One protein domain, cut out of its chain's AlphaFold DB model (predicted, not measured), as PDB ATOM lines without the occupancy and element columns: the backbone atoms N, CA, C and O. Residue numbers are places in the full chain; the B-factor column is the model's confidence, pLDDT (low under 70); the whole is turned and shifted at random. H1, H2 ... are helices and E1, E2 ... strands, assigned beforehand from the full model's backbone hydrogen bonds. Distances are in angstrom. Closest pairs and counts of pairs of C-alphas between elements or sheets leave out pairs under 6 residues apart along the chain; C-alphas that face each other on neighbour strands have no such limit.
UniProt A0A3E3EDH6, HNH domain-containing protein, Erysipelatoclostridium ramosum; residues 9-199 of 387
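AT A GLANCE: This is residues 9 to 199 of the 387 residues of the protein "HNH domain-containing protein" of Erysipelatoclostridium ramosum (UniProt A0A3E3EDH6). One strongly twisted sheet of eight strands curls like part of a barrel round the short helix H3, which sits between E5 near one end of the sheet and E1 and E8 at the other. H5 and H6 pack side by side on one face of the sheet, and H1 of the helical hairpin H1 and H2 lies over E7. The 191 printed residues hold seven named helices and eight named strands, in the order H1 H2 E1 E2 H3 H4 E3 H5 E4 E5 H6 E6 E7 H7 E8; the class is mixed. The sheet, E2 E5 E4 E3 E7 E6 E1 E8, is mixed, with E3 and E7 parallel. The whole is compact, with a radius of gyration of the C-alphas of 16.3 A and spans of 49 by 43 by 31 A.

HOW THE PARTS SIT: H1, residues 9 to 19, and H2, residues 23 to 29, touch as a hairpin, closest at the C-alphas of Phe 17 and Lys 23, 5.4 A. H1 is on the sheet at a height of 10.1 A; H2 is only just not on it, with 4 pairs of C-alphas within 10 A. E1, residues 35 to 42, is antiparallel to the edge strand E8, residues 195 to 198 (N 38 and O 197, 2.9 A). The other edge strand, E2, residues 64 to 66, is antiparallel to E5, residues 132 to 138 (N 64 and O 138, 2.8 A). H3, residues 68 to 73, is on the sheet, its C-alpha of Arg 71 5.8 A from that of Val 136 in E5. H4, residues 77 to 82, only grazes the sheet with residues 79 to 81. E4, residues 117 to 129, is staggered: it pairs with E3, residues 90 to 97, over 117 to 124 (N 92 and O 122, 2.8 A) and with E5, its hairpin partner, over 124 to 129 (N 127 and O 135, 2.8 A). H5, residues 98 to 105, and H6, residues 146 to 153, lie on the same face and touch, closest at the C-alphas of Ile 101 and Leu 151, 5.0 A. E7, residues 176 to 181, is parallel to E3 (N 95 and O 176, 2.8 A) and forms a hairpin with E6, residues 160 to 166 (N 162 and O 179, 2.8 A), which is antiparallel to E1 (N 39 and O 163, 2.8 A). H7, residues 183 to 186, is not on the sheet. H1, H2, H4, H5 and H6 have every O i to N i+4 pair within hydrogen-bond range; H3 has 0 of 2, but 3 of 3 O i to N i+3 pairs; H7 is too short for an i+4 pair.

IN THESE COORDINATES: H1 is 15.7 A long and begins at C-alpha 9 (-59.491, 6.887, -6.018). E4 measures 36.7 A, E3 22.3 A and E1 19.9 A. E8 ends at C-alpha 198 (-51.191, 0.212, -5.729).

THE WHOLE: The C-alphas of His 82 and Glu 109, the two farthest apart, are 50.4 A apart. The printed part has no cut; the links E1 to E2 and H5 to E4 are long. Residues 107 to 112 and 169 to 172 have pLDDT under 70.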
ATOM      1  N   THR A   9     -60.372   5.920  -5.335       96.00
ATOM      2  CA  THR A   9     -59.491   6.887  -6.018       96.00
ATOM      3  C   THR A   9     -60.018   7.305  -7.394       96.00
ATOM      4  O   THR A   9     -59.983   8.492  -7.721       96.00
ATOM      5  N   PHE A  10     -60.565   6.379  -8.194       95.56
ATOM      6  CA  PHE A  10     -61.155   6.751  -9.485       95.56
ATOM      7  C   PHE A  10     -62.408   7.610  -9.323       95.56
ATOM      8  O   PHE A  10     -62.518   8.635  -9.989       95.56
ATOM      9  N   ASN A  11     -63.316   7.263  -8.404       93.94
ATOM     10  CA  ASN A  11     -64.518   8.065  -8.175       93.94
ATOM     11  C   ASN A  11     -64.173   9.469  -7.671       93.94
ATOM     12  O   ASN A  11     -64.777  10.427  -8.128       93.94
ATOM     13  N   PHE A  12     -63.151   9.623  -6.826       96.81
ATOM     14  CA  PHE A  12     -62.665  10.944  -6.422       96.81
ATOM     15  C   PHE A  12     -62.262  11.820  -7.624       96.81
ATOM     16  O   PHE A  12     -62.644  12.990  -7.704       96.81
ATOM     17  N   VAL A  13     -61.532  11.255  -8.590       97.44
ATOM     18  CA  VAL A  13     -61.139  11.971  -9.814       97.44
ATOM     19  C   VAL A  13     -62.335  12.219 -10.737       97.44
ATOM     20  O   VAL A  13     -62.460  13.303 -11.306       97.44
ATOM     21  N   ILE A  14     -63.243  11.253 -10.863       95.69
ATOM     22  CA  ILE A  14     -64.469  11.391 -11.660       95.69
ATOM     23  C   ILE A  14     -65.381  12.474 -11.066       95.69
ATOM     24  O   ILE A  14     -65.918  13.283 -11.817       95.69
ATOM     25  N   GLU A  15     -65.511  12.564  -9.741       95.44
ATOM     26  CA  GLU A  15     -66.229  13.642  -9.049       95.44
ATOM     27  C   GLU A  15     -65.589  15.008  -9.320       95.44
ATOM     28  O   GLU A  15     -66.300  15.992  -9.539       95.44
ATOM     29  N   TYR A  16     -64.255  15.073  -9.366       96.88
ATOM     30  CA  TYR A  16     -63.548  16.294  -9.747       96.88
ATOM     31  C   TYR A  16     -63.899  16.720 -11.173       96.88
ATOM     32  O   TYR A  16     -64.348  17.847 -11.380       96.88
ATOM     33  N   PHE A  17     -63.792  15.821 -12.152       95.44
ATOM     34  CA  PHE A  17     -64.183  16.138 -13.527       95.44
ATOM     35  C   PHE A  17     -65.686  16.407 -13.668       95.44
ATOM     36  O   PHE A  17     -66.089  17.244 -14.471       95.44
ATOM     37  N   SER A  18     -66.527  15.779 -12.845       93.50
ATOM     38  CA  SER A  18     -67.955  16.086 -12.776       93.50
ATOM     39  C   SER A  18     -68.209  17.526 -12.334       93.50
ATOM     40  O   SER A  18     -69.140  18.141 -12.845       93.50
ATOM     41  N   SER A  19     -67.387  18.082 -11.436       92.62
ATOM     42  CA  SER A  19     -67.510  19.483 -11.001       92.62
ATOM     43  C   SER A  19     -67.210  20.500 -12.110       92.62
ATOM     44  O   SER A  19     -67.591  21.661 -11.990       92.62
ATOM     45  N   ILE A  20     -66.585  20.049 -13.201       91.31
ATOM     46  CA  ILE A  20     -66.314  20.836 -14.410       91.31
ATOM     47  C   ILE A  20     -67.049  20.279 -15.640       91.31
ATOM     48  O   ILE A  20     -66.618  20.496 -16.765       91.31
ATOM     49  N   ASN A  21     -68.168  19.572 -15.428       91.38
ATOM     50  CA  ASN A  21     -69.068  19.038 -16.462       91.38
ATOM     51  C   ASN A  21     -68.469  17.975 -17.406       91.38
ATOM     52  O   ASN A  21     -68.968  17.767 -18.507       91.38
ATOM     53  N   LEU A  22     -67.448  17.238 -16.960       93.56
ATOM     54  CA  LEU A  22     -66.718  16.244 -17.761       93.56
ATOM     55  C   LEU A  22     -66.815  14.813 -17.209       93.56
ATOM     56  O   LEU A  22     -65.939  13.982 -17.447       93.56
ATOM     57  N   LYS A  23     -67.886  14.504 -16.467       89.50
ATOM     58  CA  LYS A  23     -68.068  13.200 -15.804       89.50
ATOM     59  C   LYS A  23     -67.959  12.009 -16.768       89.50
ATOM     60  O   LYS A  23     -67.172  11.104 -16.519       89.50
ATOM     61  N   LYS A  24     -68.721  12.028 -17.869       85.88
ATOM     62  CA  LYS A  24     -68.808  10.900 -18.820       85.88
ATOM     63  C   LYS A  24     -67.462  10.564 -19.464       85.88
ATOM     64  O   LYS A  24     -67.138   9.396 -19.653       85.88
ATOM     65  N   ASP A  25     -66.676  11.584 -19.783       89.69
ATOM     66  CA  ASP A  25     -65.346  11.406 -20.363       89.69
ATOM     67  C   ASP A  25     -64.347  10.900 -19.329       89.69
ATOM     68  O   ASP A  25     -63.532  10.025 -19.615       89.69
ATOM     69  N   ALA A  26     -64.430  11.420 -18.102       93.06
ATOM     70  CA  ALA A  26     -63.589  10.957 -17.011       93.06
ATOM     71  C   ALA A  26     -63.832   9.474 -16.694       93.06
ATOM     72  O   ALA A  26     -62.862   8.756 -16.479       93.06
ATOM     73  N   GLU A  27     -65.076   8.990 -16.740       88.75
ATOM     74  CA  GLU A  27     -65.410   7.565 -16.553       88.75
ATOM     75  C   GLU A  27     -64.759   6.658 -17.618       88.75
ATOM     76  O   GLU A  27     -64.337   5.538 -17.321       88.75
ATOM     77  N   GLN A  28     -64.605   7.145 -18.853       88.69
ATOM     78  CA  GLN A  28     -63.926   6.402 -19.924       88.69
ATOM     79  C   GLN A  28     -62.401   6.360 -19.739       88.69
ATOM     80  O   GLN A  28     -61.750   5.390 -20.140       88.69
ATOM     81  N   VAL A  29     -61.823   7.403 -19.138       92.00
ATOM     82  CA  VAL A  29     -60.372   7.526 -18.943       92.00
ATOM     83  C   VAL A  29     -59.912   6.858 -17.649       92.00
ATOM     84  O   VAL A  29     -58.966   6.071 -17.679       92.00
ATOM     85  N   PHE A  30     -60.551   7.151 -16.520       93.94
ATOM     86  CA  PHE A  30     -60.100   6.754 -15.186       93.94
ATOM     87  C   PHE A  30     -60.788   5.475 -14.721       93.94
ATOM     88  O   PHE A  30     -61.841   5.515 -14.090       93.94
ATOM     89  N   ASN A  31     -60.160   4.343 -15.035       90.56
ATOM     90  CA  ASN A  31     -60.609   3.015 -14.635       90.56
ATOM     91  C   ASN A  31     -59.437   2.026 -14.521       90.56
ATOM     92  O   ASN A  31     -58.327   2.281 -15.010       90.56
ATOM     93  N   ALA A  32     -59.703   0.870 -13.913       88.44
ATOM     94  CA  ALA A  32     -58.721  -0.179 -13.631       88.44
ATOM     95  C   ALA A  32     -58.184  -0.880 -14.895       88.44
ATOM     96  O   ALA A  32     -57.138  -1.537 -14.855       88.44
ATOM     97  N   LYS A  33     -58.870  -0.730 -16.040       85.44
ATOM     98  CA  LYS A  33     -58.365  -1.182 -17.346       85.44
ATOM     99  C   LYS A  33     -57.187  -0.322 -17.809       85.44
ATOM    100  O   LYS A  33     -56.236  -0.855 -18.378       85.44
ATOM    101  N   ASN A  34     -57.244   0.986 -17.564       88.62
ATOM    102  CA  ASN A  34     -56.219   1.925 -18.012       88.62
ATOM    103  C   ASN A  34     -55.069   2.066 -17.007       88.62
ATOM    104  O   ASN A  34     -53.908   2.091 -17.419       88.62
ATOM    105  N   PHE A  35     -55.360   2.142 -15.707       93.56
ATOM    106  CA  PHE A  35     -54.367   2.492 -14.688       93.56
ATOM    107  C   PHE A  35     -54.200   1.403 -13.627       93.56
ATOM    108  O   PHE A  35     -55.183   0.832 -13.164       93.56
ATOM    109  N   GLU A  36     -52.955   1.135 -13.229       89.25
ATOM    110  CA  GLU A  36     -52.636   0.141 -12.190       89.25
ATOM    111  C   GLU A  36     -52.453   0.755 -10.799       89.25
ATOM    112  O   GLU A  36     -52.836   0.151  -9.797       89.25
ATOM    113  N   SER A  37     -51.879   1.957 -10.735       94.69
ATOM    114  CA  SER A  37     -51.527   2.620  -9.482       94.69
ATOM    115  C   SER A  37     -51.529   4.137  -9.614       94.69
ATOM    116  O   SER A  37     -51.527   4.688 -10.720       94.69
ATOM    117  N   ALA A  38     -51.555   4.823  -8.472       98.19
ATOM    118  CA  ALA A  38     -51.483   6.273  -8.391       98.19
ATOM    119  C   ALA A  38     -50.497   6.731  -7.315       98.19
ATOM    120  O   ALA A  38     -50.501   6.221  -6.198       98.19
ATOM    121  N   LEU A  39     -49.700   7.747  -7.628       98.44
ATOM    122  CA  LEU A  39     -48.964   8.542  -6.656       98.44
ATOM    123  C   LEU A  39     -49.702   9.863  -6.455       98.44
ATOM    124  O   LEU A  39     -49.763  10.693  -7.363       98.44
ATOM    125  N   ILE A  40     -50.232  10.063  -5.255       98.31
ATOM    126  CA  ILE A  40     -50.910  11.290  -4.844       98.31
ATOM    127  C   ILE A  40     -49.897  12.138  -4.090       98.31
ATOM    128  O   ILE A  40     -49.342  11.700  -3.086       98.31
ATOM    129  N   ILE A  41     -49.643  13.355  -4.562       98.06
ATOM    130  CA  ILE A  41     -48.705  14.285  -3.932       98.06
ATOM    131  C   ILE A  41     -49.493  15.494  -3.457       98.06
ATOM    132  O   ILE A  41     -49.896  16.329  -4.265       98.06
ATOM    133  N   LYS A  42     -49.661  15.634  -2.141       97.44
ATOM    134  CA  LYS A  42     -50.146  16.889  -1.563       97.44
ATOM    135  C   LYS A  42     -48.995  17.884  -1.536       97.44
ATOM    136  O   LYS A  42     -48.003  17.665  -0.843       97.44
ATOM    137  N   LEU A  43     -49.092  18.950  -2.325       95.94
ATOM    138  CA  LEU A  43     -47.949  19.809  -2.616       95.94
ATOM    139  C   LEU A  43     -47.574  20.704  -1.426       95.94
ATOM    140  O   LEU A  43     -48.321  21.626  -1.081       95.94
ATOM    141  N   PRO A  44     -46.378  20.532  -0.827       94.00
ATOM    142  CA  PRO A  44     -45.852  21.524   0.095       94.00
ATOM    143  C   PRO A  44     -45.375  22.766  -0.676       94.00
ATOM    144  O   PRO A  44     -45.031  22.703  -1.859       94.00
ATOM    145  N   VAL A  45     -45.233  23.895   0.029       93.12
ATOM    146  CA  VAL A  45     -44.763  25.177  -0.545       93.12
ATOM    147  C   VAL A  45     -43.447  25.032  -1.331       93.12
ATOM    148  O   VAL A  45     -43.221  25.710  -2.331       93.12
ATOM    149  N   VAL A  46     -42.557  24.138  -0.902       90.69
ATOM    150  CA  VAL A  46     -41.247  23.920  -1.541       90.69
ATOM    151  C   VAL A  46     -41.318  23.173  -2.880       90.69
ATOM    152  O   VAL A  46     -40.362  23.245  -3.651       90.69
ATOM    153  N   CYS A  47     -42.434  22.507  -3.185       92.62
ATOM    154  CA  CYS A  47     -42.637  21.742  -4.422       92.62
ATOM    155  C   CYS A  47     -43.467  22.494  -5.476       92.62
ATOM    156  O   CYS A  47     -43.448  22.120  -6.652       92.62
ATOM    157  N   VAL A  48     -44.144  23.583  -5.093       92.94
ATOM    158  CA  VAL A  48     -44.821  24.473  -6.050       92.94
ATOM    159  C   VAL A  48     -43.829  25.425  -6.708       92.94
ATOM    160  O   VAL A  48     -42.745  25.692  -6.174       92.94
ATOM    161  N   LEU A  49     -44.183  25.942  -7.883       92.25
ATOM    162  CA  LEU A  49     -43.353  26.900  -8.608       92.25
ATOM    163  C   LEU A  49     -43.171  28.190  -7.810       92.25
ATOM    164  O   LEU A  49     -44.072  28.622  -7.100       92.25
ATOM    165  N   LYS A  50     -42.007  28.838  -7.952       90.81
ATOM    166  CA  LYS A  50     -41.662  30.040  -7.171       90.81
ATOM    167  C   LYS A  50     -42.719  31.145  -7.289       90.81
ATOM    168  O   LYS A  50     -42.995  31.800  -6.293       90.81
ATOM    169  N   LYS A  51     -43.314  31.315  -8.475       89.88
ATOM    170  CA  LYS A  51     -44.385  32.290  -8.733       89.88
ATOM    171  C   LYS A  51     -45.679  32.019  -7.947       89.88
ATOM    172  O   LYS A  51     -46.397  32.960  -7.651       89.88
ATOM    173  N   ASN A  52     -45.915  30.769  -7.547       91.69
ATOM    174  CA  ASN A  52     -47.104  30.327  -6.809       91.69
ATOM    175  C   ASN A  52     -46.840  30.193  -5.298       91.69
ATOM    176  O   ASN A  52     -47.660  29.648  -4.558       91.69
ATOM    177  N   ARG A  53     -45.669  30.634  -4.818       91.19
ATOM    178  CA  ARG A  53     -45.334  30.605  -3.391       91.19
ATOM    179  C   ARG A  53     -45.847  31.856  -2.680       91.19
ATOM    180  O   ARG A  53     -45.839  32.931  -3.274       91.19
ATOM    181  N   PRO A  54     -46.169  31.756  -1.378       86.38
ATOM    182  CA  PRO A  54     -46.355  32.931  -0.533       86.38
ATOM    183  C   PRO A  54     -45.138  33.869  -0.597       86.38
ATOM    184  O   PRO A  54     -43.999  33.400  -0.653       86.38
ATOM    185  N   LEU A  55     -45.370  35.187  -0.538       81.50
ATOM    186  CA  LEU A  55     -44.342  36.233  -0.702       81.50
ATOM    187  C   LEU A  55     -43.137  36.089   0.247       81.50
ATOM    188  O   LEU A  55     -42.019  36.465  -0.094       81.50
ATOM    189  N   ASN A  56     -43.345  35.514   1.431       82.50
ATOM    190  CA  ASN A  56     -42.311  35.292   2.443       82.50
ATOM    191  C   ASN A  56     -41.471  34.017   2.216       82.50
ATOM    192  O   ASN A  56     -40.548  33.738   2.987       82.50
ATOM    193  N   SER A  57     -41.752  33.229   1.176       83.75
ATOM    194  CA  SER A  57     -41.070  31.960   0.930       83.75
ATOM    195  C   SER A  57     -39.700  32.163   0.262       83.75
ATOM    196  O   SER A  57     -39.598  32.555  -0.898       83.75
ATOM    197  N   LYS A  58     -38.614  31.856   0.987       77.88
ATOM    198  CA  LYS A  58     -37.219  32.074   0.536       77.88
ATOM    199  C   LYS A  58     -36.588  30.888  -0.218       77.88
ATOM    200  O   LYS A  58     -35.437  30.972  -0.647       77.88
ATOM    201  N   GLY A  59     -37.303  29.770  -0.371       78.75
ATOM    202  CA  GLY A  59     -36.763  28.542  -0.965       78.75
ATOM    203  C   GLY A  59     -36.388  28.689  -2.447       78.75
ATOM    204  O   GLY A  59     -37.129  29.288  -3.226       78.75
ATOM    205  N   LYS A  60     -35.255  28.097  -2.856       81.31
ATOM    206  CA  LYS A  60     -34.781  28.067  -4.259       81.31
ATOM    207  C   LYS A  60     -35.178  26.798  -5.025       81.31
ATOM    208  O   LYS A  60     -34.896  26.701  -6.213       81.31
ATOM    209  N   GLN A  61     -35.805  25.826  -4.360       83.75
ATOM    210  CA  GLN A  61     -36.196  24.563  -4.985       83.75
ATOM    211  C   GLN A  61     -37.175  24.808  -6.141       83.75
ATOM    212  O   GLN A  61     -38.043  25.669  -6.035       83.75
ATOM    213  N   THR A  62     -37.022  24.070  -7.238       80.31
ATOM    214  CA  THR A  62     -37.852  24.176  -8.454       80.31
ATOM    215  C   THR A  62     -38.452  22.839  -8.891       80.31
ATOM    216  O   THR A  62     -39.461  22.818  -9.601       80.31
ATOM    217  N   HIS A  63     -37.856  21.735  -8.443       91.81
ATOM    218  CA  HIS A  63     -38.339  20.372  -8.629       91.81
ATOM    219  C   HIS A  63     -39.304  19.976  -7.506       91.81
ATOM    220  O   HIS A  63     -39.349  20.604  -6.446       91.81
ATOM    221  N   ILE A  64     -40.037  18.897  -7.728       95.12
ATOM    222  CA  ILE A  64     -40.809  18.201  -6.704       95.12
ATOM    223  C   ILE A  64     -39.912  17.083  -6.168       95.12
ATOM    224  O   ILE A  64     -39.386  16.305  -6.958       95.12
ATOM    225  N   HIS A  65     -39.679  17.023  -4.856       93.19
ATOM    226  CA  HIS A  65     -38.955  15.899  -4.258       93.19
ATOM    227  C   HIS A  65     -39.939  14.830  -3.792       93.19
ATOM    228  O   HIS A  65     -40.938  15.141  -3.149       93.19
ATOM    229  N   ILE A  66     -39.634  13.576  -4.103       94.44
ATOM    230  CA  ILE A  66     -40.325  12.394  -3.604       94.44
ATOM    231  C   ILE A  66     -39.353  11.617  -2.726       94.44
ATOM    232  O   ILE A  66     -38.218  11.332  -3.119       94.44
ATOM    233  N   THR A  67     -39.809  11.288  -1.527       91.81
ATOM    234  CA  THR A  67     -39.039  10.638  -0.467       91.81
ATOM    235  C   THR A  67     -39.806   9.422   0.058       91.81
ATOM    236  O   THR A  67     -40.932   9.153  -0.363       91.81
ATOM    237  N   GLY A  68     -39.179   8.646   0.942       89.94
ATOM    238  CA  GLY A  68     -39.756   7.406   1.464       89.94
ATOM    239  C   GLY A  68     -40.038   6.373   0.367       89.94
ATOM    240  O   GLY A  68     -39.374   6.343  -0.672       89.94
ATOM    241  N   ASN A  69     -41.040   5.531   0.590       89.69
ATOM    242  CA  ASN A  69     -41.363   4.427  -0.320       89.69
ATOM    243  C   ASN A  69     -42.005   4.901  -1.636       89.69
ATOM    244  O   ASN A  69     -41.999   4.177  -2.623       89.69
ATOM    245  N   HIS A  70     -42.475   6.150  -1.702       94.12
ATOM    246  CA  HIS A  70     -43.089   6.729  -2.903       94.12
ATOM    247  C   HIS A  70     -42.122   6.860  -4.088       94.12
ATOM    248  O   HIS A  70     -42.547   6.994  -5.232       94.12
ATOM    249  N   ARG A  71     -40.808   6.804  -3.831       94.31
ATOM    250  CA  ARG A  71     -39.770   6.784  -4.877       94.31
ATOM    251  C   ARG A  71     -39.929   5.590  -5.820       94.31
ATOM    252  O   ARG A  71     -39.623   5.720  -7.008       94.31
ATOM    253  N   ASN A  72     -40.471   4.488  -5.298       92.25
ATOM    254  CA  ASN A  72     -40.665   3.234  -6.017       92.25
ATOM    255  C   ASN A  72     -41.650   3.371  -7.184       92.25
ATOM    256  O   ASN A  72     -41.623   2.585  -8.126       92.25
ATOM    257  N   PHE A  73     -42.476   4.421  -7.164       94.31
ATOM    258  CA  PHE A  73     -43.405   4.726  -8.245       94.31
ATOM    259  C   PHE A  73     -42.692   5.039  -9.574       94.31
ATOM    260  O   PHE A  73     -43.215   4.739 -10.646       94.31
ATOM    261  N   PHE A  74     -41.486   5.624  -9.524       94.00
ATOM    262  CA  PHE A  74     -40.717   5.978 -10.727       94.00
ATOM    263  C   PHE A  74     -39.544   5.036 -11.001       94.00
ATOM    264  O   PHE A  74     -39.168   4.859 -12.162       94.00
ATOM    265  N   TYR A  75     -38.934   4.462  -9.969       91.38
ATOM    266  CA  TYR A  75     -37.743   3.622 -10.090       91.38
ATOM    267  C   TYR A  75     -37.921   2.370  -9.251       91.38
ATOM    268  O   TYR A  75     -38.392   2.458  -8.127       91.38
ATOM    269  N   ASP A  76     -37.528   1.218  -9.774       87.88
ATOM    270  CA  ASP A  76     -37.580  -0.031  -9.025       87.88
ATOM    271  C   ASP A  76     -36.614  -0.022  -7.823       87.88
ATOM    272  O   ASP A  76     -35.626   0.721  -7.777       87.88
ATOM    273  N   ASP A  77     -36.900  -0.885  -6.847       84.12
ATOM    274  CA  ASP A  77     -36.116  -1.008  -5.616       84.12
ATOM    275  C   ASP A  77     -34.645  -1.335  -5.871       84.12
ATOM    276  O   ASP A  77     -33.773  -0.877  -5.129       84.12
ATOM    277  N   TYR A  78     -34.356  -2.132  -6.902       83.69
ATOM    278  CA  TYR A  78     -32.987  -2.499  -7.235       83.69
ATOM    279  C   TYR A  78     -32.207  -1.259  -7.677       83.69
ATOM    280  O   TYR A  78     -31.154  -0.968  -7.105       83.69
ATOM    281  N   THR A  79     -32.756  -0.476  -8.606       88.88
ATOM    282  CA  THR A  79     -32.161   0.780  -9.070       88.88
ATOM    283  C   THR A  79     -31.945   1.757  -7.912       88.88
ATOM    284  O   THR A  79     -30.856   2.316  -7.772       88.88
ATOM    285  N   LEU A  80     -32.944   1.946  -7.044       88.62
ATOM    286  CA  LEU A  80     -32.841   2.867  -5.908       88.62
ATOM    287  C   LEU A  80     -31.751   2.447  -4.911       88.62
ATOM    288  O   LEU A  80     -31.000   3.301  -4.447       88.62
ATOM    289  N   LYS A  81     -31.626   1.147  -4.611       87.31
ATOM    290  CA  LYS A  81     -30.627   0.616  -3.664       87.31
ATOM    291  C   LYS A  81     -29.193   0.678  -4.189       87.31
ATOM    292  O   LYS A  81     -28.275   0.866  -3.398       87.31
ATOM    293  N   HIS A  82     -28.997   0.536  -5.498       89.25
ATOM    294  CA  HIS A  82     -27.663   0.506  -6.114       89.25
ATOM    295  C   HIS A  82     -27.195   1.875  -6.629       89.25
ATOM    296  O   HIS A  82     -26.082   2.001  -7.142       89.25
ATOM    297  N   THR A  83     -28.009   2.924  -6.489       89.00
ATOM    298  CA  THR A  83     -27.636   4.279  -6.906       89.00
ATOM    299  C   THR A  83     -26.762   4.957  -5.847       89.00
ATOM    300  O   THR A  83     -27.251   5.439  -4.828       89.00
ATOM    301  N   ILE A  84     -25.456   5.034  -6.116       88.31
ATOM    302  CA  ILE A  84     -24.451   5.634  -5.214       88.31
ATOM    303  C   ILE A  84     -24.213   7.135  -5.449       88.31
ATOM    304  O   ILE A  84     -23.730   7.843  -4.568       88.31
ATOM    305  N   SER A  85     -24.568   7.644  -6.629       92.81
ATOM    306  CA  SER A  85     -24.442   9.053  -7.017       92.81
ATOM    307  C   SER A  85     -25.716   9.525  -7.704       92.81
ATOM    308  O   SER A  85     -26.528   8.715  -8.136       92.81
ATOM    309  N   SER A  86     -25.919  10.842  -7.815       95.31
ATOM    310  CA  SER A  86     -27.095  11.351  -8.538       95.31
ATOM    311  C   SER A  86     -27.122  10.809  -9.971       95.31
ATOM    312  O   SER A  86     -26.097  10.853 -10.647       95.31
ATOM    313  N   SER A  87     -28.277  10.316 -10.417       94.62
ATOM    314  CA  SER A  87     -28.460   9.817 -11.777       94.62
ATOM    315  C   SER A  87     -28.568  10.964 -12.782       94.62
ATOM    316  O   SER A  87     -28.890  12.104 -12.422       94.62
ATOM    317  N   GLU A  88     -28.404  10.618 -14.057       94.81
ATOM    318  CA  GLU A  88     -28.831  11.463 -15.171       94.81
ATOM    319  C   GLU A  88     -30.350  11.691 -15.158       94.81
ATOM    320  O   GLU A  88     -31.118  10.931 -14.547       94.81
ATOM    321  N   ASP A  89     -30.777  12.758 -15.834       95.44
ATOM    322  CA  ASP A  89     -32.190  13.070 -16.027       95.44
ATOM    323  C   ASP A  89     -32.820  12.076 -17.018       95.44
ATOM    324  O   ASP A  89     -32.431  11.984 -18.182       95.44
ATOM    325  N   LYS A  90     -33.844  11.353 -16.567       95.94
ATOM    326  CA  LYS A  90     -34.637  10.429 -17.376       95.94
ATOM    327  C   LYS A  90     -35.969  11.065 -17.750       95.94
ATOM    328  O   LYS A  90     -36.754  11.435 -16.874       95.94
ATOM    329  N   LYS A  91     -36.243  11.137 -19.054       96.75
ATOM    330  CA  LYS A  91     -37.542  11.547 -19.594       96.75
ATOM    331  C   LYS A  91     -38.610  10.506 -19.259       96.75
ATOM    332  O   LYS A  91     -38.412   9.327 -19.531       96.75
ATOM    333  N   ARG A  92     -39.729  10.960 -18.696       95.19
ATOM    334  CA  ARG A  92     -40.937  10.174 -18.422       95.19
ATOM    335  C   ARG A  92     -42.081  10.730 -19.240       95.19
ATOM    336  O   ARG A  92     -42.530  11.851 -18.991       95.19
ATOM    337  N   ASN A  93     -42.513   9.970 -20.236       96.00
ATOM    338  CA  ASN A  93     -43.621  10.370 -21.092       96.00
ATOM    339  C   ASN A  93     -44.931  10.278 -20.307       96.00
ATOM    340  O   ASN A  93     -45.154   9.311 -19.572       96.00
ATOM    341  N   LEU A  94     -45.791  11.281 -20.455       96.56
ATOM    342  CA  LEU A  94     -47.058  11.329 -19.741       96.56
ATOM    343  C   LEU A  94     -48.174  11.960 -20.569       96.56
ATOM    344  O   LEU A  94     -47.922  12.745 -21.478       96.56
ATOM    345  N   THR A  95     -49.410  11.645 -20.213       97.06
ATOM    346  CA  THR A  95     -50.615  12.313 -20.704       97.06
ATOM    347  C   THR A  95     -51.084  13.353 -19.688       97.06
ATOM    348  O   THR A  95     -50.978  13.141 -18.482       97.06
ATOM    349  N   VAL A  96     -51.629  14.470 -20.166       97.69
ATOM    350  CA  VAL A  96     -52.366  15.454 -19.357       97.69
ATOM    351  C   VAL A  96     -53.729  15.737 -19.976       97.69
ATOM    352  O   VAL A  96     -53.926  15.542 -21.174       97.69
ATOM    353  N   SER A  97     -54.663  16.230 -19.164       96.94
ATOM    354  CA  SER A  97     -55.932  16.785 -19.641       96.94
ATOM    355  C   SER A  97     -55.804  18.295 -19.836       96.94
ATOM    356  O   SER A  97     -55.498  19.023 -18.891       96.94
ATOM    357  N   MET A  98     -56.084  18.779 -21.045       94.81
ATOM    358  CA  MET A  98     -56.120  20.213 -21.337       94.81
ATOM    359  C   MET A  98     -57.256  20.903 -20.583       94.81
ATOM    360  O   MET A  98     -57.048  21.990 -20.052       94.81
ATOM    361  N   ALA A  99     -58.406  20.238 -20.427       93.94
ATOM    362  CA  ALA A  99     -59.503  20.742 -19.602       93.94
ATOM    363  C   ALA A  99     -59.094  20.897 -18.125       93.94
ATOM    364  O   ALA A  99     -59.437  21.886 -17.479       93.94
ATOM    365  N   ASN A 100     -58.308  19.953 -17.591       96.00
ATOM    366  CA  ASN A 100     -57.750  20.062 -16.244       96.00
ATOM    367  C   ASN A 100     -56.799  21.256 -16.113       96.00
ATOM    368  O   ASN A 100     -56.948  22.051 -15.189       96.00
ATOM    369  N   ILE A 101     -55.851  21.394 -17.043       95.56
ATOM    370  CA  ILE A 101     -54.902  22.513 -17.070       95.56
ATOM    371  C   ILE A 101     -55.646  23.844 -17.146       95.56
ATOM    372  O   ILE A 101     -55.309  24.776 -16.416       95.56
ATOM    373  N   HIS A 102     -56.664  23.929 -18.000       91.62
ATOM    374  CA  HIS A 102     -57.475  25.126 -18.140       91.62
ATOM    375  C   HIS A 102     -58.191  25.463 -16.828       91.62
ATOM    376  O   HIS A 102     -58.020  26.566 -16.320       91.62
ATOM    377  N   ASN A 103     -58.889  24.502 -16.211       92.19
ATOM    378  CA  ASN A 103     -59.573  24.717 -14.932       92.19
ATOM    379  C   ASN A 103     -58.626  25.164 -13.798       92.19
ATOM    380  O   ASN A 103     -59.017  25.951 -12.936       92.19
ATOM    381  N   LEU A 104     -57.378  24.680 -13.800       93.25
ATOM    382  CA  LEU A 104     -56.356  25.091 -12.834       93.25
ATOM    383  C   LEU A 104     -55.880  26.536 -13.053       93.25
ATOM    384  O   LEU A 104     -55.650  27.250 -12.081       93.25
ATOM    385  N   ASN A 105     -55.714  26.966 -14.308       89.06
ATOM    386  CA  ASN A 105     -55.083  28.249 -14.633       89.06
ATOM    387  C   ASN A 105     -56.085  29.391 -14.870       89.06
ATOM    388  O   ASN A 105     -55.849  30.503 -14.409       89.06
ATOM    389  N   ASN A 106     -57.193  29.133 -15.570       75.31
ATOM    390  CA  ASN A 106     -58.124  30.146 -16.066       75.31
ATOM    391  C   ASN A 106     -59.573  29.704 -15.808       75.31
ATOM    392  O   ASN A 106     -60.162  28.940 -16.566       75.31
ATOM    393  N   ARG A 107     -60.184  30.205 -14.730       59.59
ATOM    394  CA  ARG A 107     -61.587  29.926 -14.366       59.59
ATOM    395  C   ARG A 107     -62.606  30.706 -15.227       59.59
ATOM    396  O   ARG A 107     -63.578  31.223 -14.683       59.59
ATOM    397  N   THR A 108     -62.387  30.851 -16.535       52.03
ATOM    398  CA  THR A 108     -63.260  31.640 -17.430       52.03
ATOM    399  C   THR A 108     -63.513  30.947 -18.774       52.03
ATOM    400  O   THR A 108     -62.571  30.639 -19.493       52.03
ATOM    401  N   GLU A 109     -64.800  30.734 -19.066       49.06
ATOM    402  CA  GLU A 109     -65.522  30.609 -20.354       49.06
ATOM    403  C   GLU A 109     -65.015  29.743 -21.533       49.06
ATOM    404  O   GLU A 109     -65.741  29.634 -22.518       49.06
ATOM    405  N   GLU A 110     -63.883  29.031 -21.479       55.19
ATOM    406  CA  GLU A 110     -63.691  27.903 -22.412       55.19
ATOM    407  C   GLU A 110     -64.484  26.684 -21.923       55.19
ATOM    408  O   GLU A 110     -64.073  25.952 -21.018       55.19
ATOM    409  N   ASN A 111     -65.644  26.454 -22.541       59.81
ATOM    410  CA  ASN A 111     -66.412  25.229 -22.351       59.81
ATOM    411  C   ASN A 111     -65.710  24.067 -23.066       59.81
ATOM    412  O   ASN A 111     -65.936  23.816 -24.249       59.81
ATOM    413  N   TYR A 112     -64.872  23.330 -22.338       68.19
ATOM    414  CA  TYR A 112     -64.411  22.022 -22.793       68.19
ATOM    415  C   TYR A 112     -65.608  21.072 -22.814       68.19
ATOM    416  O   TYR A 112     -66.199  20.777 -21.780       68.19
ATOM    417  N   SER A 113     -65.959  20.580 -23.999       77.56
ATOM    418  CA  SER A 113     -66.935  19.498 -24.147       77.56
ATOM    419  C   SER A 113     -66.345  18.135 -23.789       77.56
ATOM    420  O   SER A 113     -67.103  17.197 -23.561       77.56
ATOM    421  N   THR A 114     -65.007  18.032 -23.752       87.19
ATOM    422  CA  THR A 114     -64.291  16.790 -23.460       87.19
ATOM    423  C   THR A 114     -63.078  16.987 -22.559       87.19
ATOM    424  O   THR A 114     -62.547  18.090 -22.430       87.19
ATOM    425  N   ILE A 115     -62.573  15.897 -21.978       90.88
ATOM    426  CA  ILE A 115     -61.346  15.919 -21.161       90.88
ATOM    427  C   ILE A 115     -60.092  16.379 -21.936       90.88
ATOM    428  O   ILE A 115     -59.136  16.836 -21.305       90.88
ATOM    429  N   ASN A 116     -60.103  16.285 -23.273       92.31
ATOM    430  CA  ASN A 116     -59.048  16.684 -24.216       92.31
ATOM    431  C   ASN A 116     -57.624  16.279 -23.772       92.31
ATOM    432  O   ASN A 116     -56.936  17.009 -23.054       92.31
ATOM    433  N   LEU A 117     -57.187  15.091 -24.191       94.44
ATOM    434  CA  LEU A 117     -55.911  14.508 -23.779       94.44
ATOM    435  C   LEU A 117     -54.756  14.964 -24.676       94.44
ATOM    436  O   LEU A 117     -54.835  14.858 -25.896       94.44
ATOM    437  N   SER A 118     -53.651  15.387 -24.062       94.50
ATOM    438  CA  SER A 118     -52.429  15.784 -24.765       94.50
ATOM    439  C   SER A 118     -51.201  15.056 -24.222       94.50
ATOM    440  O   SER A 118     -51.093  14.790 -23.020       94.50
ATOM    441  N   ASN A 119     -50.263  14.728 -25.113       95.88
ATOM    442  CA  ASN A 119     -48.988  14.121 -24.743       95.88
ATOM    443  C   ASN A 119     -48.027  15.186 -24.208       95.88
ATOM    444  O   ASN A 119     -47.901  16.285 -24.743       95.88
ATOM    445  N   SER A 120     -47.286  14.828 -23.172       97.25
ATOM    446  CA  SER A 120     -46.243  15.646 -22.578       97.25
ATOM    447  C   SER A 120     -45.175  14.748 -21.955       97.25
ATOM    448  O   SER A 120     -45.105  13.546 -22.216       97.25
ATOM    449  N   PHE A 121     -44.295  15.330 -21.150       97.38
ATOM    450  CA  PHE A 121     -43.306  14.573 -20.399       97.38
ATOM    451  C   PHE A 121     -42.780  15.383 -19.221       97.38
ATOM    452  O   PHE A 121     -42.835  16.613 -19.222       97.38
ATOM    453  N   THR A 122     -42.198  14.691 -18.248       97.88
ATOM    454  CA  THR A 122     -41.379  15.312 -17.205       97.88
ATOM    455  C   THR A 122     -40.036  14.609 -17.084       97.88
ATOM    456  O   THR A 122     -39.915  13.422 -17.382       97.88
ATOM    457  N   LEU A 123     -39.004  15.337 -16.672       97.56
ATOM    458  CA  LEU A 123     -37.724  14.761 -16.304       97.56
ATOM    459  C   LEU A 123     -37.751  14.302 -14.849       97.56
ATOM    460  O   LEU A 123     -38.233  15.001 -13.955       97.56
ATOM    461  N   THR A 124     -37.207  13.114 -14.630       97.06
ATOM    462  CA  THR A 124     -37.020  12.518 -13.309       97.06
ATOM    463  C   THR A 124     -35.556  12.173 -13.106       97.06
ATOM    464  O   THR A 124     -34.888  11.761 -14.049       97.06
ATOM    465  N   LYS A 125     -35.055  12.308 -11.883       96.00
ATOM    466  CA  LYS A 125     -33.713  11.843 -11.517       96.00
ATOM    467  C   LYS A 125     -33.679  11.338 -10.092       96.00
ATOM    468  O   LYS A 125     -34.372  11.868  -9.221       96.00
ATOM    469  N   ILE A 126     -32.813  10.371  -9.837       96.44
ATOM    470  CA  ILE A 126     -32.441   9.989  -8.484       96.44
ATOM    471  C   ILE A 126     -31.381  10.982  -8.012       96.44
ATOM    472  O   ILE A 126     -30.335  11.138  -8.638       96.44
ATOM    473  N   ALA A 127     -31.651  11.700  -6.927       94.75
ATOM    474  CA  ALA A 127     -30.712  12.640  -6.336       94.75
ATOM    475  C   ALA A 127     -30.173  12.090  -5.015       94.75
ATOM    476  O   ALA A 127     -30.912  11.910  -4.048       94.75
ATOM    477  N   VAL A 128     -28.856  11.897  -4.981       91.62
ATOM    478  CA  VAL A 128     -28.103  11.495  -3.790       91.62
ATOM    479  C   VAL A 128     -27.495  12.743  -3.152       91.62
ATOM    480  O   VAL A 128     -26.897  13.577  -3.839       91.62
ATOM    481  N   ARG A 129     -27.677  12.906  -1.840       84.62
ATOM    482  CA  ARG A 129     -27.157  14.030  -1.049       84.62
ATOM    483  C   ARG A 129     -26.449  13.475   0.183       84.62
ATOM    484  O   ARG A 129     -26.930  12.539   0.797       84.62
ATOM    485  N   SER A 130     -25.339  14.089   0.581       78.00
ATOM    486  CA  SER A 130     -24.461  13.570   1.644       78.00
ATOM    487  C   SER A 130     -25.085  13.488   3.046       78.00
ATOM    488  O   SER A 130     -24.516  12.837   3.913       78.00
ATOM    489  N   LYS A 131     -26.218  14.160   3.297       80.81
ATOM    490  CA  LYS A 131     -26.877  14.237   4.618       80.81
ATOM    491  C   LYS A 131     -28.400  14.066   4.556       80.81
ATOM    492  O   LYS A 131     -29.101  14.517   5.456       80.81
ATOM    493  N   GLN A 132     -28.927  13.531   3.459       80.62
ATOM    494  CA  GLN A 132     -30.366  13.348   3.282       80.62
ATOM    495  C   GLN A 132     -30.629  11.995   2.650       80.62
ATOM    496  O   GLN A 132     -29.817  11.518   1.857       80.62
ATOM    497  N   ASP A 133     -31.794  11.436   2.955       82.31
ATOM    498  CA  ASP A 133     -32.279  10.261   2.256       82.31
ATOM    499  C   ASP A 133     -32.308  10.514   0.750       82.31
ATOM    500  O   ASP A 133     -32.616  11.613   0.271       82.31
ATOM    501  N   LEU A 134     -32.001   9.458   0.004       88.94
ATOM    502  CA  LEU A 134     -32.125   9.429  -1.443       88.94
ATOM    503  C   LEU A 134     -33.521   9.922  -1.838       88.94
ATOM    504  O   LEU A 134     -34.523   9.515  -1.254       88.94
ATOM    505  N   GLN A 135     -33.603  10.814  -2.818       93.44
ATOM    506  CA  GLN A 135     -34.874  11.378  -3.270       93.44
ATOM    507  C   GLN A 135     -35.015  11.212  -4.776       93.44
ATOM    508  O   GLN A 135     -34.030  11.286  -5.509       93.44
ATOM    509  N   VAL A 136     -36.246  11.052  -5.248       95.81
ATOM    510  CA  VAL A 136     -36.556  11.208  -6.669       95.81
ATOM    511  C   VAL A 136     -36.976  12.654  -6.887       95.81
ATOM    512  O   VAL A 136     -37.912  13.135  -6.255       95.81
ATOM    513  N   GLN A 137     -36.260  13.371  -7.747       96.19
ATOM    514  CA  GLN A 137     -36.641  14.714  -8.168       96.19
ATOM    515  C   GLN A 137     -37.454  14.599  -9.449       96.19
ATOM    516  O   GLN A 137     -36.982  14.014 -10.420       96.19
ATOM    517  N   ILE A 138     -38.657  15.162  -9.443       96.44
ATOM    518  CA  ILE A 138     -39.528  15.279 -10.610       96.44
ATOM    519  C   ILE A 138     -39.522  16.731 -11.055       96.44
ATOM    520  O   ILE A 138     -39.543  17.645 -10.225       96.44
ATOM    521  N   SER A 139     -39.606  16.927 -12.361       94.25
ATOM    522  CA  SER A 139     -39.688  18.215 -13.021       94.25
ATOM    523  C   SER A 139     -38.386  18.993 -13.007       94.25
ATOM    524  O   SER A 139     -37.854  19.410 -11.974       94.25
ATOM    525  N   LYS A 140     -37.928  19.289 -14.215       92.56
ATOM    526  CA  LYS A 140     -36.868  20.243 -14.491       92.56
ATOM    527  C   LYS A 140     -37.469  21.311 -15.387       92.56
ATOM    528  O   LYS A 140     -37.399  21.205 -16.600       92.56
ATOM    529  N   ILE A 141     -38.030  22.351 -14.765       86.94
ATOM    530  CA  ILE A 141     -38.934  23.351 -15.376       86.94
ATOM    531  C   ILE A 141     -38.579  23.748 -16.821       86.94
ATOM    532  O   ILE A 141     -39.448  23.832 -17.674       86.94
ATOM    533  N   ARG A 142     -37.298  24.018 -17.104       90.19
ATOM    534  CA  ARG A 142     -36.829  24.492 -18.422       90.19
ATOM    535  C   ARG A 142     -36.744  23.405 -19.502       90.19
ATOM    536  O   ARG A 142     -36.393  23.717 -20.632       90.19
ATOM    537  N   GLN A 143     -36.947  22.149 -19.134       94.00
ATOM    538  CA  GLN A 143     -36.744  20.975 -19.977       94.00
ATOM    539  C   GLN A 143     -37.932  20.013 -19.964       94.00
ATOM    540  O   GLN A 143     -37.911  19.072 -20.746       94.00
ATOM    541  N   ASP A 144     -38.939  20.203 -19.108       96.50
ATOM    542  CA  ASP A 144     -40.155  19.388 -19.176       96.50
ATOM    543  C   ASP A 144     -41.012  19.772 -20.388       96.50
ATOM    544  O   ASP A 144     -40.865  20.846 -20.976       96.50
ATOM    545  N   GLY A 145     -41.952  18.895 -20.736       97.19
ATOM    546  CA  GLY A 145     -42.934  19.166 -21.772       97.19
ATOM    547  C   GLY A 145     -43.823  20.359 -21.418       97.19
ATOM    548  O   GLY A 145     -44.221  20.547 -20.267       97.19
ATOM    549  N   MET A 146     -44.163  21.148 -22.439       96.50
ATOM    550  CA  MET A 146     -44.913  22.399 -22.294       96.50
ATOM    551  C   MET A 146     -46.223  22.219 -21.517       96.50
ATOM    552  O   MET A 146     -46.489  22.977 -20.588       96.50
ATOM    553  N   GLU A 147     -47.017  21.198 -21.845       97.25
ATOM    554  CA  GLU A 147     -48.308  20.982 -21.179       97.25
ATOM    555  C   GLU A 147     -48.162  20.564 -19.708       97.25
ATOM    556  O   GLU A 147     -48.922  21.022 -18.857       97.25
ATOM    557  N   PHE A 148     -47.133  19.785 -19.356       97.75
ATOM    558  CA  PHE A 148     -46.844  19.486 -17.953       97.75
ATOM    559  C   PHE A 148     -46.408  20.739 -17.173       97.75
ATOM    560  O   PHE A 148     -46.780  20.904 -16.011       97.75
ATOM    561  N   ILE A 149     -45.676  21.665 -17.805       96.56
ATOM    562  CA  ILE A 149     -45.356  22.964 -17.192       96.56
ATOM    563  C   ILE A 149     -46.610  23.808 -16.975       96.56
ATOM    564  O   ILE A 149     -46.775  24.338 -15.878       96.56
ATOM    565  N   LYS A 150     -47.529  23.873 -17.947       95.81
ATOM    566  CA  LYS A 150     -48.816  24.567 -17.761       95.81
ATOM    567  C   LYS A 150     -49.649  23.950 -16.635       95.81
ATOM    568  O   LYS A 150     -50.299  24.671 -15.885       95.81
ATOM    569  N   LEU A 151     -49.599  22.627 -16.466       97.12
ATOM    570  CA  LEU A 151     -50.218  21.960 -15.319       97.12
ATOM    571  C   LEU A 151     -49.586  22.420 -13.997       97.12
ATOM    572  O   LEU A 151     -50.301  22.807 -13.078       97.12
ATOM    573  N   ARG A 152     -48.249  22.444 -13.904       96.12
ATOM    574  CA  ARG A 152     -47.536  22.938 -12.709       96.12
ATOM    575  C   ARG A 152     -47.775  24.421 -12.428       96.12
ATOM    576  O   ARG A 152     -47.738  24.825 -11.266       96.12
ATOM    577  N   ASP A 153     -47.994  25.214 -13.467       94.62
ATOM    578  CA  ASP A 153     -48.267  26.646 -13.375       94.62
ATOM    579  C   ASP A 153     -49.566  26.965 -12.636       94.62
ATOM    580  O   ASP A 153     -49.615  27.992 -11.961       94.62
ATOM    581  N   GLY A 154     -50.555  26.071 -12.685       94.62
ATOM    582  CA  GLY A 154     -51.833  26.226 -11.991       94.62
ATOM    583  C   GLY A 154     -51.886  25.598 -10.593       94.62
ATOM    584  O   GLY A 154     -52.956  25.564  -9.997       94.62
ATOM    585  N   LEU A 155     -50.768  25.074 -10.071       95.88
ATOM    586  CA  LEU A 155     -50.728  24.367  -8.786       95.88
ATOM    587  C   LEU A 155     -50.112  25.205  -7.658       95.88
ATOM    588  O   LEU A 155     -49.014  25.764  -7.786       95.88
ATOM    589  N   PHE A 156     -50.804  25.220  -6.521       95.25
ATOM    590  CA  PHE A 156     -50.480  25.947  -5.298       95.25
ATOM    591  C   PHE A 156     -50.277  25.001  -4.110       95.25
ATOM    592  O   PHE A 156     -50.325  23.774  -4.217       95.25
ATOM    593  N   LYS A 157     -49.931  25.583  -2.957       95.12
ATOM    594  CA  LYS A 157     -49.750  24.827  -1.715       95.12
ATOM    595  C   LYS A 157     -51.059  24.110  -1.373       95.12
ATOM    596  O   LYS A 157     -52.117  24.717  -1.455       95.12
ATOM    597  N   ASP A 158     -50.941  22.865  -0.926       95.81
ATOM    598  CA  ASP A 158     -52.049  21.984  -0.554       95.81
ATOM    599  C   ASP A 158     -52.901  21.510  -1.748       95.81
ATOM    600  O   ASP A 158     -53.747  20.640  -1.564       95.81
ATOM    601  N   ASP A 159     -52.642  21.944  -2.983       97.75
ATOM    602  CA  ASP A 159     -53.196  21.264  -4.157       97.75
ATOM    603  C   ASP A 159     -52.588  19.864  -4.302       97.75
ATOM    604  O   ASP A 159     -51.489  19.575  -3.809       97.75
ATOM    605  N   LEU A 160     -53.304  18.978  -4.991       98.50
ATOM    606  CA  LEU A 160     -52.797  17.651  -5.319       98.50
ATOM    607  C   LEU A 160     -52.183  17.659  -6.712       98.50
ATOM    608  O   LEU A 160     -52.801  18.129  -7.663       98.50
ATOM    609  N   LEU A 161     -51.005  17.055  -6.832       98.56
ATOM    610  CA  LEU A 161     -50.490  16.542  -8.092       98.56
ATOM    611  C   LEU A 161     -50.570  15.020  -8.046       98.56
ATOM    612  O   LEU A 161     -49.900  14.388  -7.231       98.56
ATOM    613  N   ILE A 162     -51.389  14.440  -8.911       98.62
ATOM    614  CA  ILE A 162     -51.601  12.998  -8.989       98.62
ATOM    615  C   ILE A 162     -50.950  12.485 -10.267       98.62
ATOM    616  O   ILE A 162     -51.220  12.996 -11.355       98.62
ATOM    617  N   PHE A 163     -50.116  11.461 -10.133       98.56
ATOM    618  CA  PHE A 163     -49.653  10.659 -11.257       98.56
ATOM    619  C   PHE A 163     -50.361   9.313 -11.223       98.56
ATOM    620  O   PHE A 163     -50.199   8.579 -10.257       98.56
ATOM    621  N   PHE A 164     -51.092   8.960 -12.272       97.88
ATOM    622  CA  PHE A 164     -51.510   7.580 -12.499       97.88
ATOM    623  C   PHE A 164     -50.483   6.873 -13.370       97.88
ATOM    624  O   PHE A 164     -49.982   7.459 -14.329       97.88
ATOM    625  N   LYS A 165     -50.182   5.616 -13.060       95.44
ATOM    626  CA  LYS A 165     -49.336   4.756 -13.884       95.44
ATOM    627  C   LYS A 165     -50.218   3.891 -14.773       95.44
ATOM    628  O   LYS A 165     -51.139   3.233 -14.283       95.44
ATOM    629  N   TYR A 166     -49.970   3.925 -16.080       91.56
ATOM    630  CA  TYR A 166     -50.710   3.080 -17.015       91.56
ATOM    631  C   TYR A 166     -50.351   1.605 -16.801       91.56
ATOM    632  O   TYR A 166     -49.186   1.272 -16.602       91.56
ATOM    633  N   ARG A 167     -51.352   0.721 -16.873       83.88
ATOM    634  CA  ARG A 167     -51.177  -0.733 -16.699       83.88
ATOM    635  C   ARG A 167     -50.385  -1.367 -17.848       83.88
ATOM    636  O   ARG A 167     -49.581  -2.264 -17.636       83.88
ATOM    637  N   ASN A 168     -50.599  -0.868 -19.062       75.00
ATOM    638  CA  ASN A 168     -49.805  -1.187 -20.244       75.00
ATOM    639  C   ASN A 168     -49.259   0.124 -20.799       75.00
ATOM    640  O   ASN A 168     -50.007   1.103 -20.861       75.00
ATOM    641  N   ILE A 169     -47.996   0.144 -21.239       63.47
ATOM    642  CA  ILE A 169     -47.470   1.287 -21.994       63.47
ATOM    643  C   ILE A 169     -48.419   1.493 -23.179       63.47
ATOM    644  O   ILE A 169     -48.584   0.607 -24.020       63.47
ATOM    645  N   GLN A 170     -49.107   2.634 -23.186       58.94
ATOM    646  CA  GLN A 170     -50.067   2.997 -24.225       58.94
ATOM    647  C   GLN A 170     -49.394   2.884 -25.604       58.94
ATOM    648  O   GLN A 170     -48.180   3.052 -25.716       58.94
ATOM    649  N   LYS A 171     -50.163   2.683 -26.686       54.28
ATOM    650  CA  LYS A 171     -49.611   2.641 -28.063       54.28
ATOM    651  C   LYS A 171     -48.748   3.870 -28.416       54.28
ATOM    652  O   LYS A 171     -47.948   3.809 -29.340       54.28
ATOM    653  N   ASN A 172     -48.914   4.975 -27.687       58.69
ATOM    654  CA  ASN A 172     -48.163   6.222 -27.832       58.69
ATOM    655  C   ASN A 172     -46.883   6.318 -26.965       58.69
ATOM    656  O   ASN A 172     -46.198   7.336 -27.033       58.69
ATOM    657  N   GLY A 173     -46.552   5.306 -26.156       76.31
ATOM    658  CA  GLY A 173     -45.337   5.269 -25.336       76.31
ATOM    659  C   GLY A 173     -45.401   6.048 -24.014       76.31
ATOM    660  O   GLY A 173     -44.351   6.271 -23.406       76.31
ATOM    661  N   ASN A 174     -46.585   6.489 -23.572       83.50
ATOM    662  CA  ASN A 174     -46.742   7.188 -22.293       83.50
ATOM    663  C   ASN A 174     -46.756   6.215 -21.107       83.50
ATOM    664  O   ASN A 174     -47.465   5.209 -21.118       83.50
ATOM    665  N   GLU A 175     -45.999   6.561 -20.065       90.00
ATOM    666  CA  GLU A 175     -45.896   5.798 -18.815       90.00
ATOM    667  C   GLU A 175     -46.949   6.252 -17.794       90.00
ATOM    668  O   GLU A 175     -47.488   5.439 -17.041       90.00
ATOM    669  N   PHE A 176     -47.262   7.554 -17.780       96.38
ATOM    670  CA  PHE A 176     -48.082   8.165 -16.735       96.38
ATOM    671  C   PHE A 176     -49.210   9.042 -17.275       96.38
ATOM    672  O   PHE A 176     -49.155   9.537 -18.396       96.38
ATOM    673  N   PHE A 177     -50.198   9.319 -16.433       97.50
ATOM    674  CA  PHE A 177     -51.125  10.436 -16.582       97.50
ATOM    675  C   PHE A 177     -50.914  11.400 -15.415       97.50
ATOM    676  O   PHE A 177     -50.956  10.965 -14.268       97.50
ATOM    677  N   ALA A 178     -50.699  12.690 -15.679       98.44
ATOM    678  CA  ALA A 178     -50.568  13.709 -14.639       98.44
ATOM    679  C   ALA A 178     -51.832  14.574 -14.540       98.44
ATOM    680  O   ALA A 178     -52.359  15.048 -15.547       98.44
ATOM    681  N   LEU A 179     -52.296  14.789 -13.309       98.25
ATOM    682  CA  LEU A 179     -53.526  15.505 -12.986       98.25
ATOM    683  C   LEU A 179     -53.302  16.447 -11.799       98.25
ATOM    684  O   LEU A 179     -52.732  16.039 -10.790       98.25
ATOM    685  N   GLY A 180     -53.791  17.682 -11.892       98.25
ATOM    686  CA  GLY A 180     -53.854  18.600 -10.757       98.25
ATOM    687  C   GLY A 180     -55.263  18.693 -10.168       98.25
ATOM    688  O   GLY A 180     -56.229  18.794 -10.923       98.25
ATOM    689  N   ILE A 181     -55.399  18.690  -8.840       98.00
ATOM    690  CA  ILE A 181     -56.688  18.900  -8.158       98.00
ATOM    691  C   ILE A 181     -56.546  20.035  -7.131       98.00
ATOM    692  O   ILE A 181     -55.754  19.893  -6.195       98.00
ATOM    693  N   PRO A 182     -57.316  21.133  -7.263       96.69
ATOM    694  CA  PRO A 182     -57.293  22.241  -6.313       96.69
ATOM    695  C   PRO A 182     -57.679  21.816  -4.895       96.69
ATOM    696  O   PRO A 182     -58.623  21.044  -4.705       96.69
ATOM    697  N   HIS A 183     -57.035  22.405  -3.888       96.31
ATOM    698  CA  HIS A 183     -57.357  22.190  -2.477       96.31
ATOM    699  C   HIS A 183     -58.838  22.438  -2.166       96.31
ATOM    700  O   HIS A 183     -59.470  21.670  -1.440       96.31
ATOM    701  N   ASP A 184     -59.419  23.467  -2.786       95.12
ATOM    702  CA  ASP A 184     -60.822  23.844  -2.615       95.12
ATOM    703  C   ASP A 184     -61.820  22.741  -2.979       95.12
ATOM    704  O   ASP A 184     -62.912  22.710  -2.411       95.12
ATOM    705  N   PHE A 185     -61.460  21.838  -3.895       95.62
ATOM    706  CA  PHE A 185     -62.338  20.749  -4.310       95.62
ATOM    707  C   PHE A 185     -62.518  19.710  -3.197       95.62
ATOM    708  O   PHE A 185     -63.634  19.248  -2.939       95.62
ATOM    709  N   TYR A 186     -61.420  19.344  -2.531       95.75
ATOM    710  CA  TYR A 186     -61.398  18.218  -1.600       95.75
ATOM    711  C   TYR A 186     -61.402  18.635  -0.123       95.75
ATOM    712  O   TYR A 186     -61.679  17.793   0.741       95.75
ATOM    713  N   LYS A 187     -61.123  19.914   0.187       95.12
ATOM    714  CA  LYS A 187     -61.109  20.428   1.564       95.12
ATOM    715  C   LYS A 187     -62.410  20.086   2.294       95.12
ATOM    716  O   LYS A 187     -63.497  20.138   1.723       95.12
ATOM    717  N   ASN A 188     -62.290  19.715   3.567       93.06
ATOM    718  CA  ASN A 188     -63.378  19.296   4.469       93.06
ATOM    719  C   ASN A 188     -64.102  17.982   4.109       93.06
ATOM    720  O   ASN A 188     -64.806  17.437   4.957       93.06
ATOM    721  N   LYS A 189     -63.927  17.441   2.897       93.94
ATOM    722  CA  LYS A 189     -64.513  16.156   2.476       93.94
ATOM    723  C   LYS A 189     -63.522  15.011   2.650       93.94
ATOM    724  O   LYS A 189     -63.872  13.969   3.212       93.94
ATOM    725  N   TYR A 190     -62.282  15.235   2.228       94.94
ATOM    726  CA  TYR A 190     -61.239  14.220   2.180       94.94
ATOM    727  C   TYR A 190     -60.063  14.552   3.105       94.94
ATOM    728  O   TYR A 190     -59.680  15.712   3.254       94.94
ATOM    729  N   ASP A 191     -59.486  13.512   3.708       93.44
ATOM    730  CA  ASP A 191     -58.243  13.571   4.477       93.44
ATOM    731  C   ASP A 191     -57.130  12.966   3.621       93.44
ATOM    732  O   ASP A 191     -56.937  11.751   3.603       93.44
ATOM    733  N   ILE A 192     -56.481  13.819   2.825       94.31
ATOM    734  CA  ILE A 192     -55.499  13.403   1.819       94.31
ATOM    735  C   ILE A 192     -54.095  13.750   2.299       94.31
ATOM    736  O   ILE A 192     -53.801  14.901   2.651       94.31
ATOM    737  N   ILE A 193     -53.228  12.743   2.255       92.75
ATOM    738  CA  ILE A 193     -51.786  12.847   2.465       92.75
ATOM    739  C   ILE A 193     -51.053  12.434   1.185       92.75
ATOM    740  O   ILE A 193     -51.662  11.943   0.238       92.75
ATOM    741  N   THR A 194     -49.741  12.662   1.138       94.75
ATOM    742  CA  THR A 194     -48.924  12.095   0.061       94.75
ATOM    743  C   THR A 194     -48.840  10.586   0.252       94.75
ATOM    744  O   THR A 194     -48.373  10.134   1.296       94.75
ATOM    745  N   GLU A 195     -49.286   9.821  -0.740       96.31
ATOM    746  CA  GLU A 195     -49.293   8.363  -0.684       96.31
ATOM    747  C   GLU A 195     -49.219   7.719  -2.072       96.31
ATOM    748  O   GLU A 195     -49.520   8.347  -3.089       96.31
ATOM    749  N   THR A 196     -48.813   6.450  -2.107       96.56
ATOM    750  CA  THR A 196     -48.877   5.613  -3.309       96.56
ATOM    751  C   THR A 196     -49.957   4.563  -3.101       96.56
ATOM    752  O   THR A 196     -49.909   3.825  -2.119       96.56
ATOM    753  N   ILE A 197     -50.913   4.499  -4.022       95.06
ATOM    754  CA  ILE A 197     -52.008   3.533  -4.021       95.06
ATOM    755  C   ILE A 197     -51.762   2.553  -5.162       95.06
ATOM    756  O   ILE A 197     -51.890   2.906  -6.334       95.06
ATOM    757  N   GLU A 198     -51.400   1.329  -4.804       91.19
ATOM    758  CA  GLU A 198     -51.191   0.212  -5.729       91.19
ATOM    759  C   GLU A 198     -52.476  -0.594  -5.908       91.19
ATOM    760  O   GLU A 198     -53.262  -0.682  -4.968       91.19
ATOM    761  N   ASN A 199     -52.641  -1.260  -7.053       85.12
ATOM    762  CA  ASN A 199     -53.803  -2.102  -7.370       85.12
ATOM    763  C   ASN A 199     -55.128  -1.326  -7.318       85.12
ATOM    764  O   ASN A 199     -56.025  -1.661  -6.549       85.12
TER     765      ASN A 199